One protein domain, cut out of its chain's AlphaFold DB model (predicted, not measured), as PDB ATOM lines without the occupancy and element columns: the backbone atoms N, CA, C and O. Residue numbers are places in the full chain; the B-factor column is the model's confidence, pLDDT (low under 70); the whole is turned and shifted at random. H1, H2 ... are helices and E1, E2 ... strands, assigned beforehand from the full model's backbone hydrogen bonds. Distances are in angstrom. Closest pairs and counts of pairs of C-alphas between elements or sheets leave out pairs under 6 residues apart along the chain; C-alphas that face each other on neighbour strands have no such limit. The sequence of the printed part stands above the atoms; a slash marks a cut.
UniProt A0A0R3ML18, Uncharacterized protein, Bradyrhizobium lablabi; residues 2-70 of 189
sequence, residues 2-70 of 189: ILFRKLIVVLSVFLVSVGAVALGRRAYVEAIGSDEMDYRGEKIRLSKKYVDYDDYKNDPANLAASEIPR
ATOM      1  N   ILE A   2     123.138  98.078 112.273       64.12
ATOM      2  CA  ILE A   2     122.156  99.153 112.569       64.12
ATOM      3  C   ILE A   2     122.605 100.545 112.068       64.12
ATOM      4  O   ILE A   2     121.793 101.284 111.518       64.12
ATOM      5  N   LEU A   3     123.894 100.882 112.186       66.00
ATOM      6  CA  LEU A   3     124.467 102.148 111.691       66.00
ATOM      7  C   LEU A   3     124.340 102.312 110.164       66.00
ATOM      8  O   LEU A   3     124.021 103.391 109.682       66.00
ATOM      9  N   PHE A   4     124.504 101.220 109.414       68.50
ATOM     10  CA  PHE A   4     124.445 101.230 107.949       68.50
ATOM     11  C   PHE A   4     123.020 101.483 107.425       68.50
ATOM     12  O   PHE A   4     122.826 102.236 106.479       68.50
ATOM     13  N   ARG A   5     121.997 100.927 108.094       72.50
ATOM     14  CA  ARG A   5     120.584 101.161 107.743       72.50
ATOM     15  C   ARG A   5     120.147 102.606 107.999       72.50
ATOM     16  O   ARG A   5     119.430 103.167 107.179       72.50
ATOM     17  N   LYS A   6     120.600 103.221 109.099       71.88
ATOM     18  CA  LYS A   6     120.318 104.639 109.392       71.88
ATOM     19  C   LYS A   6     120.963 105.571 108.362       71.88
ATOM     20  O   LYS A   6     120.314 106.512 107.923       71.88
ATOM     21  N   LEU A   7     122.192 105.270 107.935       79.75
ATOM     22  CA  LEU A   7     122.892 106.041 106.906       79.75
ATOM     23  C   LEU A   7     122.164 106.000 105.553       79.75
ATOM     24  O   LEU A   7     121.996 107.041 104.927       79.75
ATOM     25  N   ILE A   8     121.676 104.825 105.135       83.19
ATOM     26  CA  ILE A   8     120.906 104.677 103.888       83.19
ATOM     27  C   ILE A   8     119.626 105.518 103.933       83.19
ATOM     28  O   ILE A   8     119.362 106.260 102.997       83.19
ATOM     29  N   VAL A   9     118.861 105.460 105.029       83.19
ATOM     30  CA  VAL A   9     117.615 106.237 105.160       83.19
ATOM     31  C   VAL A   9     117.884 107.743 105.110       83.19
ATOM     32  O   VAL A   9     117.190 108.456 104.392       83.19
ATOM     33  N   VAL A  10     118.908 108.230 105.820       83.69
ATOM     34  CA  VAL A  10     119.280 109.657 105.802       83.69
ATOM     35  C   VAL A  10     119.707 110.099 104.401       83.69
ATOM     36  O   VAL A  10     119.252 111.138 103.928       83.69
ATOM     37  N   LEU A  11     120.521 109.296 103.708       86.94
ATOM     38  CA  LEU A  11     120.956 109.595 102.345       86.94
ATOM     39  C   LEU A  11     119.777 109.602 101.359       86.94
ATOM     40  O   LEU A  11     119.687 110.494 100.522       86.94
ATOM     41  N   SER A  12     118.850 108.649 101.474       83.06
ATOM     42  CA  SER A  12     117.653 108.594 100.631       83.06
ATOM     43  C   SER A  12     116.741 109.802 100.841       83.06
ATOM     44  O   SER A  12     116.302 110.395  99.861       83.06
ATOM     45  N   VAL A  13     116.489 110.205 102.092       87.69
ATOM     46  CA  VAL A  13     115.697 111.412 102.390       87.69
ATOM     47  C   VAL A  13     116.382 112.649 101.814       87.69
ATOM     48  O   VAL A  13     115.732 113.436 101.132       87.69
ATOM     49  N   PHE A  14     117.696 112.784 102.010       90.81
ATOM     50  CA  PHE A  14     118.464 113.900 101.461       90.81
ATOM     51  C   PHE A  14     118.367 113.971  99.929       90.81
ATOM     52  O   PHE A  14     118.056 115.028  99.384       90.81
ATOM     53  N   LEU A  15     118.554 112.847  99.230       90.88
ATOM     54  CA  LEU A  15     118.449 112.786  97.770       90.88
ATOM     55  C   LEU A  15     117.047 113.159  97.269       90.88
ATOM     56  O   LEU A  15     116.930 113.903  96.295       90.88
ATOM     57  N   VAL A  16     115.989 112.693  97.939       91.75
ATOM     58  CA  VAL A  16     114.605 113.048  97.586       91.75
ATOM     59  C   VAL A  16     114.350 114.539  97.801       91.75
ATOM     60  O   VAL A  16     113.785 115.186  96.921       91.75
ATOM     61  N   SER A  17     114.795 115.111  98.923       89.00
ATOM     62  CA  SER A  17     114.643 116.544  99.197       89.00
ATOM     63  C   SER A  17     115.382 117.404  98.170       89.00
ATOM     64  O   SER A  17     114.794 118.338  97.627       89.00
ATOM     65  N   VAL A  18     116.633 117.064  97.843       91.81
ATOM     66  CA  VAL A  18     117.408 117.765  96.804       91.81
ATOM     67  C   VAL A  18     116.722 117.647  95.440       91.81
ATOM     68  O   VAL A  18     116.591 118.645  94.734       91.81
ATOM     69  N   GLY A  19     116.223 116.457  95.087       89.19
ATOM     70  CA  GLY A  19     115.486 116.232  93.842       89.19
ATOM     71  C   GLY A  19     114.204 117.062  93.745       89.19
ATOM     72  O   GLY A  19     113.964 117.703  92.723       89.19
ATOM     73  N   ALA A  20     113.410 117.114  94.817       92.50
ATOM     74  CA  ALA A  20     112.187 117.913  94.871       92.50
ATOM     75  C   ALA A  20     112.473 119.416  94.726       92.50
ATOM     76  O   ALA A  20     111.792 120.096  93.960       92.50
ATOM     77  N   VAL A  21     113.513 119.928  95.397       92.44
ATOM     78  CA  VAL A  21     113.939 121.334  95.273       92.44
ATOM     79  C   VAL A  21     114.415 121.644  93.852       92.44
ATOM     80  O   VAL A  21     114.025 122.665  93.286       92.44
ATOM     81  N   ALA A  22     115.209 120.762  93.239       90.56
ATOM     82  CA  ALA A  22     115.696 120.951  91.874       90.56
ATOM     83  C   ALA A  22     114.555 120.961  90.840       90.56
ATOM     84  O   ALA A  22     114.517 121.830  89.967       90.56
ATOM     85  N   LEU A  23     113.600 120.031  90.955       92.88
ATOM     86  CA  LEU A  23     112.415 119.984  90.089       92.88
ATOM     87  C   LEU A  23     111.511 121.201  90.303       92.88
ATOM     88  O   LEU A  23     111.054 121.792  89.325       92.88
ATOM     89  N   GLY A  24     111.309 121.608  91.559       92.62
ATOM     90  CA  GLY A  24     110.566 122.817  91.908       92.62
ATOM     91  C   GLY A  24     111.189 124.071  91.293       92.62
ATOM     92  O   GLY A  24     110.490 124.828  90.622       92.62
ATOM     93  N   ARG A  25     112.514 124.254  91.426       90.25
ATOM     94  CA  ARG A  25     113.236 125.375  90.798       90.25
ATOM     95  C   ARG A  25     113.103 125.345  89.276       90.25
ATOM     96  O   ARG A  25     112.863 126.386  88.677       90.25
ATOM     97  N   ARG A  26     113.222 124.173  88.643       90.50
ATOM     98  CA  ARG A  26     113.079 124.043  87.185       90.50
ATOM     99  C   ARG A  26     111.675 124.418  86.708       90.50
ATOM    100  O   ARG A  26     111.558 125.173  85.753       90.50
ATOM    101  N   ALA A  27     110.631 123.913  87.366       92.56
ATOM    102  CA  ALA A  27     109.248 124.244  87.026       92.56
ATOM    103  C   ALA A  27     108.962 125.741  87.216       92.56
ATOM    104  O   ALA A  27     108.301 126.352  86.383       92.56
ATOM    105  N   TYR A  28     109.512 126.337  88.275       93.25
ATOM    106  CA  TYR A  28     109.418 127.769  88.532       93.25
ATOM    107  C   TYR A  28     110.085 128.596  87.425       93.25
ATOM    108  O   TYR A  28     109.428 129.438  86.823       93.25
ATOM    109  N   VAL A  29     111.345 128.305  87.080       93.44
ATOM    110  CA  VAL A  29     112.060 128.993  85.988       93.44
ATOM    111  C   VAL A  29     111.332 128.840  84.654       93.44
ATOM    112  O   VAL A  29     111.232 129.806  83.903       93.44
ATOM    113  N   GLU A  30     110.786 127.660  84.363       92.81
ATOM    114  CA  GLU A  30     110.033 127.437  83.129       92.81
ATOM    115  C   GLU A  30     108.756 128.286  83.066       92.81
ATOM    116  O   GLU A  30     108.436 128.835  82.010       92.81
ATOM    117  N   ALA A  31     108.051 128.409  84.195       94.06
ATOM    118  CA  ALA A  31     106.774 129.106  84.282       94.06
ATOM    119  C   ALA A  31     106.903 130.635  84.267       94.06
ATOM    120  O   ALA A  31     106.017 131.301  83.736       94.06
ATOM    121  N   ILE A  32     107.959 131.190  84.869       95.62
ATOM    122  CA  ILE A  32     108.054 132.640  85.108       95.62
ATOM    123  C   ILE A  32     109.343 133.299  84.604       95.62
ATOM    124  O   ILE A  32     109.450 134.522  84.644       95.62
ATOM    125  N   GLY A  33     110.336 132.524  84.166       94.94
ATOM    126  CA  GLY A  33     111.585 133.073  83.648       94.94
ATOM    127  C   GLY A  33     111.439 133.618  82.228       94.94
ATOM    128  O   GLY A  33     110.607 133.148  81.450       94.94
ATOM    129  N   SER A  34     112.297 134.577  81.884       96.31
ATOM    130  CA  SER A  34     112.429 135.130  80.533       96.31
ATOM    131  C   SER A  34     113.733 134.662  79.901       96.31
ATOM    132  O   SER A  34     114.783 134.704  80.545       96.31
ATOM    133  N   ASP A  35     113.682 134.220  78.649       97.06
ATOM    134  CA  ASP A  35     114.854 133.960  77.807       97.06
ATOM    135  C   ASP A  35     115.116 135.100  76.811       97.06
ATOM    136  O   ASP A  35     115.897 134.943  75.876       97.06
ATOM    137  N   GLU A  36     114.505 136.263  77.033       97.25
ATOM    138  CA  GLU A  36     114.730 137.482  76.261       97.25
ATOM    139  C   GLU A  36     114.902 138.700  77.176       97.25
ATOM    140  O   GLU A  36     114.357 138.759  78.284       97.25
ATOM    141  N   MET A  37     115.623 139.707  76.684       96.31
ATOM    142  CA  MET A  37     115.750 141.018  77.320       96.31
ATOM    143  C   MET A  37     115.651 142.152  76.299       96.31
ATOM    144  O   MET A  37     116.080 142.008  75.155       96.31
ATOM    145  N   ASP A  38     115.118 143.297  76.720       96.81
ATOM    146  CA  ASP A  38     115.125 144.513  75.908       96.81
ATOM    147  C   ASP A  38     116.480 145.216  76.002       96.81
ATOM    148  O   ASP A  38     116.973 145.519  77.091       96.81
ATOM    149  N   TYR A  39     117.062 145.534  74.851       97.81
ATOM    150  CA  TYR A  39     118.279 146.323  74.769       97.81
ATOM    151  C   TYR A  39     118.242 147.221  73.534       97.81
ATOM    152  O   TYR A  39     118.187 146.750  72.403       97.81
ATOM    153  N   ARG A  40     118.250 148.541  73.756       95.94
ATOM    154  CA  ARG A  40     118.219 149.570  72.696       95.94
ATOM    155  C   ARG A  40     117.093 149.383  71.660       95.94
ATOM    156  O   ARG A  40     117.277 149.678  70.486       95.94
ATOM    157  N   GLY A  41     115.920 148.938  72.115       96.06
ATOM    158  CA  GLY A  41     114.746 148.704  71.263       96.06
ATOM    159  C   GLY A  41     114.714 147.331  70.586       96.06
ATOM    160  O   GLY A  41     113.736 147.021  69.914       96.06
ATOM    161  N   GLU A  42     115.737 146.503  70.793       97.38
ATOM    162  CA  GLU A  42     115.833 145.141  70.274       97.38
ATOM    163  C   GLU A  42     115.545 144.115  71.378       97.38
ATOM    164  O   GLU A  42     115.931 144.304  72.533       97.38
ATOM    165  N   LYS A  43     114.921 142.992  71.008       98.00
ATOM    166  CA  LYS A  43     114.782 141.810  71.873       98.00
ATOM    167  C   LYS A  43     115.999 140.913  71.704       98.00
ATOM    168  O   LYS A  43     116.162 140.330  70.637       98.00
ATOM    169  N   ILE A  44     116.850 140.811  72.723       98.25
ATOM    170  CA  ILE A  44     118.054 139.971  72.728       98.25
ATOM    171  C   ILE A  44     117.752 138.641  73.405       98.25
ATOM    172  O   ILE A  44     117.266 138.621  74.536       98.25
ATOM    173  N   ARG A  45     118.088 137.536  72.738       98.38
ATOM    174  CA  ARG A  45     117.906 136.190  73.276       98.38
ATOM    175  C   ARG A  45     119.011 135.802  74.267       98.38
ATOM    176  O   ARG A  45     120.207 135.917  73.998       98.38
ATOM    177  N   LEU A  46     118.596 135.274  75.406       98.31
ATOM    178  CA  LEU A  46     119.451 134.724  76.449       98.31
ATOM    179  C   LEU A  46     119.703 133.230  76.200       98.31
ATOM    180  O   LEU A  46     118.984 132.571  75.448       98.31
ATOM    181  N   SER A  47     120.735 132.662  76.819       97.75
ATOM    182  CA  SER A  47     121.087 131.244  76.635       97.75
ATOM    183  C   SER A  47     120.056 130.285  77.238       97.75
ATOM    184  O   SER A  47     119.956 129.129  76.821       97.75
ATOM    185  N   LYS A  48     119.291 130.768  78.219       97.00
ATOM    186  CA  LYS A  48     118.198 130.076  78.906       97.00
ATOM    187  C   LYS A  48     117.264 131.098  79.556       97.00
ATOM    188  O   LYS A  48     117.542 132.294  79.558       97.00
ATOM    189  N   LYS A  49     116.184 130.605  80.160       97.88
ATOM    190  CA  LYS A  49     115.303 131.419  80.998       97.88
ATOM    191  C   LYS A  49     115.995 131.813  82.302       97.88
ATOM    192  O   LYS A  49     116.510 130.948  83.017       97.88
ATOM    193  N   TYR A  50     115.924 133.094  82.636       96.62
ATOM    194  CA  TYR A  50     116.318 133.638  83.930       96.62
ATOM    195  C   TYR A  50     115.100 134.247  84.617       96.62
ATOM    196  O   TYR A  50     114.270 134.898  83.988       96.62
ATOM    197  N   VAL A  51     114.989 134.004  85.919       94.75
ATOM    198  CA  VAL A  51     114.002 134.669  86.782       94.75
ATOM    199  C   VAL A  51     114.629 135.877  87.461       94.75
ATOM    200  O   VAL A  51     113.995 136.918  87.606       94.75
ATOM    201  N   ASP A  52     115.872 135.706  87.895       92.69
ATOM    202  CA  ASP A  52     116.579 136.637  88.751       92.69
ATOM    203  C   ASP A  52     117.711 137.318  87.972       92.69
ATOM    204  O   ASP A  52     118.422 136.684  87.181       92.69
ATOM    205  N   TYR A  53     117.857 138.626  88.177       93.06
ATOM    206  CA  TYR A  53     118.885 139.413  87.506       93.06
ATOM    207  C   TYR A  53     120.300 139.020  87.950       93.06
ATOM    208  O   TYR A  53     121.215 139.054  87.128       93.06
ATOM    209  N   ASP A  54     120.494 138.610  89.203       94.31
ATOM    210  CA  ASP A  54     121.775 138.114  89.699       94.31
ATOM    211  C   ASP A  54     122.106 136.746  89.092       94.31
ATOM    212  O   ASP A  54     123.256 136.528  88.709       94.31
ATOM    213  N   ASP A  55     121.126 135.847  88.918       94.25
ATOM    214  CA  ASP A  55     121.338 134.582  88.185       94.25
ATOM    215  C   ASP A  55     121.791 134.859  86.733       94.25
ATOM    216  O   ASP A  55     122.690 134.189  86.228       94.25
ATOM    217  N   TYR A  56     121.198 135.859  86.070       96.12
ATOM    218  CA  TYR A  56     121.593 136.301  84.723       96.12
ATOM    219  C   TYR A  56     122.995 136.926  84.697       96.12
ATOM    220  O   TYR A  56     123.829 136.579  83.860       96.12
ATOM    221  N   LYS A  57     123.266 137.862  85.607       94.62
ATOM    222  CA  LYS A  57     124.510 138.635  85.642       94.62
ATOM    223  C   LYS A  57     125.718 137.769  85.998       94.62
ATOM    224  O   LYS A  57     126.810 138.023  85.501       94.62
ATOM    225  N   ASN A  58     125.533 136.776  86.865       94.81
ATOM    226  CA  ASN A  58     126.612 135.906  87.327       94.81
ATOM    227  C   ASN A  58     126.839 134.685  86.418       94.81
ATOM    228  O   ASN A  58     127.746 133.895  86.682       94.81
ATOM    229  N   ASP A  59     126.038 134.510  85.363       96.00
ATOM    230  CA  ASP A  59     126.233 133.445  84.382       96.00
ATOM    231  C   ASP A  59     127.181 133.910  83.257       96.00
ATOM    232  O   ASP A  59     126.805 134.767  82.450       96.00
ATOM    233  N   PRO A  60     128.403 133.346  83.151       93.25
ATOM    234  CA  PRO A  60     129.375 133.750  82.134       93.25
ATOM    235  C   PRO A  60     128.933 133.406  80.702       93.25
ATOM    236  O   PRO A  60     129.532 133.893  79.747       93.25
ATOM    237  N   ALA A  61     127.895 132.578  80.545       96.06
ATOM    238  CA  ALA A  61     127.303 132.186  79.273       96.06
ATOM    239  C   ALA A  61     125.824 132.613  79.196       96.06
ATOM    240  O   ALA A  61     124.976 131.851  78.737       96.06
ATOM    241  N   ASN A  62     125.493 133.824  79.661       97.44
ATOM    242  CA  ASN A  62     124.111 134.316  79.730       97.44
ATOM    243  C   ASN A  62     123.440 134.669  78.393       97.44
ATOM    244  O   ASN A  62     122.215 134.602  78.296       97.44
ATOM    245  N   LEU A  63     124.206 135.007  77.357       97.69
ATOM    246  CA  LEU A  63     123.685 135.260  76.015       97.69
ATOM    247  C   LEU A  63     123.589 133.980  75.189       97.69
ATOM    248  O   LEU A  63     124.446 133.098  75.269       97.69
ATOM    249  N   ALA A  64     122.562 133.890  74.340       98.12
ATOM    250  CA  ALA A  64     122.554 132.876  73.295       98.12
ATOM    251  C   ALA A  64     123.752 133.113  72.361       98.12
ATOM    252  O   ALA A  64     123.992 134.239  71.930       98.12
ATOM    253  N   ALA A  65     124.486 132.058  71.997       97.69
ATOM    254  CA  ALA A  65     125.704 132.197  71.188       97.69
ATOM    255  C   ALA A  65     125.466 132.914  69.842       97.69
ATOM    256  O   ALA A  65     126.337 133.626  69.350       97.69
ATOM    257  N   SER A  66     124.268 132.766  69.266       97.75
ATOM    258  CA  SER A  66     123.856 133.458  68.039       97.75
ATOM    259  C   SER A  66     123.667 134.970  68.205       97.75
ATOM    260  O   SER A  66     123.693 135.689  67.211       97.75
ATOM    261  N   GLU A  67     123.464 135.460  69.430       98.25
ATOM    262  CA  GLU A  67     123.248 136.881  69.731       98.25
ATOM    263  C   GLU A  67     124.547 137.649  69.953       98.25
ATOM    264  O   GLU A  67     124.558 138.864  69.770       98.25
ATOM    265  N   ILE A  68     125.644 136.968  70.296       98.19
ATOM    266  CA  ILE A  68     126.923 137.610  70.638       98.19
ATOM    267  C   ILE A  68     127.383 138.595  69.542       98.19
ATOM    268  O   ILE A  68     127.609 139.763  69.869       98.19
ATOM    269  N   PRO A  69     127.427 138.229  68.239       98.31
ATOM    270  CA  PRO A  69     127.839 139.173  67.195       98.31
ATOM    271  C   PRO A  69     126.862 140.344  67.016       98.31
ATOM    272  O   PRO A  69     127.269 141.447  66.652       98.31
ATOM    273  N   ARG A  70     125.561 140.121  67.261       98.19
ATOM    274  CA  ARG A  70     124.542 141.175  67.160       98.19
ATOM    275  C   ARG A  70     124.676 142.170  68.307       98.19
ATOM    276  O   ARG A  70     124.617 143.371  68.067       98.19
TER     277      ARG A  70
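What this domain is: This is residues 2 to 70 of the 189 residues of an uncharacterized protein of Bradyrhizobium lablabi (UniProt A0A0R3ML18). One long helix, H1, sticks out as a straight arm from a small head, and its residues 2 to 25 stand free of the rest. The head is made of a hairpin of two antiparallel strands, E1 and E2, the short helix H2, and an unnamed stretch, residues 58 to 70, that folds back beside the hairpin with Leu 63 and Ala 64 next to E2. The printed part has 69 residues with two named helices and two named strands, in the order H1, E1, E2, H2; the sheet's order is E1 - E2, and the class is mixed, helices and strands. The whole is extended, with a radius of gyration of the C-alphas of 18.6 A and spans of 64 by 22 by 18 A; the arm makes the length.

How they stand to each other: Start with H1, residues 2 to 32, and look near its last turns for E2, residues 42 to 50: the two have 3 pairs of C-alphas within 8 A, the closest being those of Val 29 and Lys 49, 6.4 A apart. Between them in the chain comes E1, residues 34 to 39, which forms a hairpin with E2, antiparallel at 149 degrees. Look there for N 37 and O 44, 2.9 A apart, and N 46 and O 35, 2.8 A apart, both within hydrogen-bond range. E2 bends by 97 degrees at Ser 47; beyond the bend, N 50 and O 34 are within hydrogen-bond range at 2.9 A. Next find H2, residues 53 to 57: its closest C-alpha pair with E2 is that of Tyr 50 and Tyr 56, 6.0 A apart. H2 is apart from H1 and from E1. In H1 and H2 every O i to N i+4 pair is within hydrogen-bond range.

Where its parts are: Find C-alpha 2 at (122.156, 99.153, 112.569); from there H1 runs 45.5 A through 31 residues to C-alpha 32 at (108.054, 132.640, 85.108). E1, 6 residues, covers 13.9 A from Ser 34 to Tyr 39. E2, 9 residues, covers 17.9 A from Glu 42 to Tyr 50. H2, 5 residues, covers 6.0 A and ends at C-alpha 57, (124.510, 138.635, 85.642).

The domain as a whole: The two C-alphas farthest apart are those of Ile 2 and Gly 41, at 64.9 A. Without residues 2 to 25, the body of 45 residues spans 30 by 21 by 17 A. The printed part has no cut, and the links H1 to E1, E1 to E2 and E2 to H2 are tight. The mean pLDDT of the printed part is 92.0; look at residues 2 to 4 for the three values under 70.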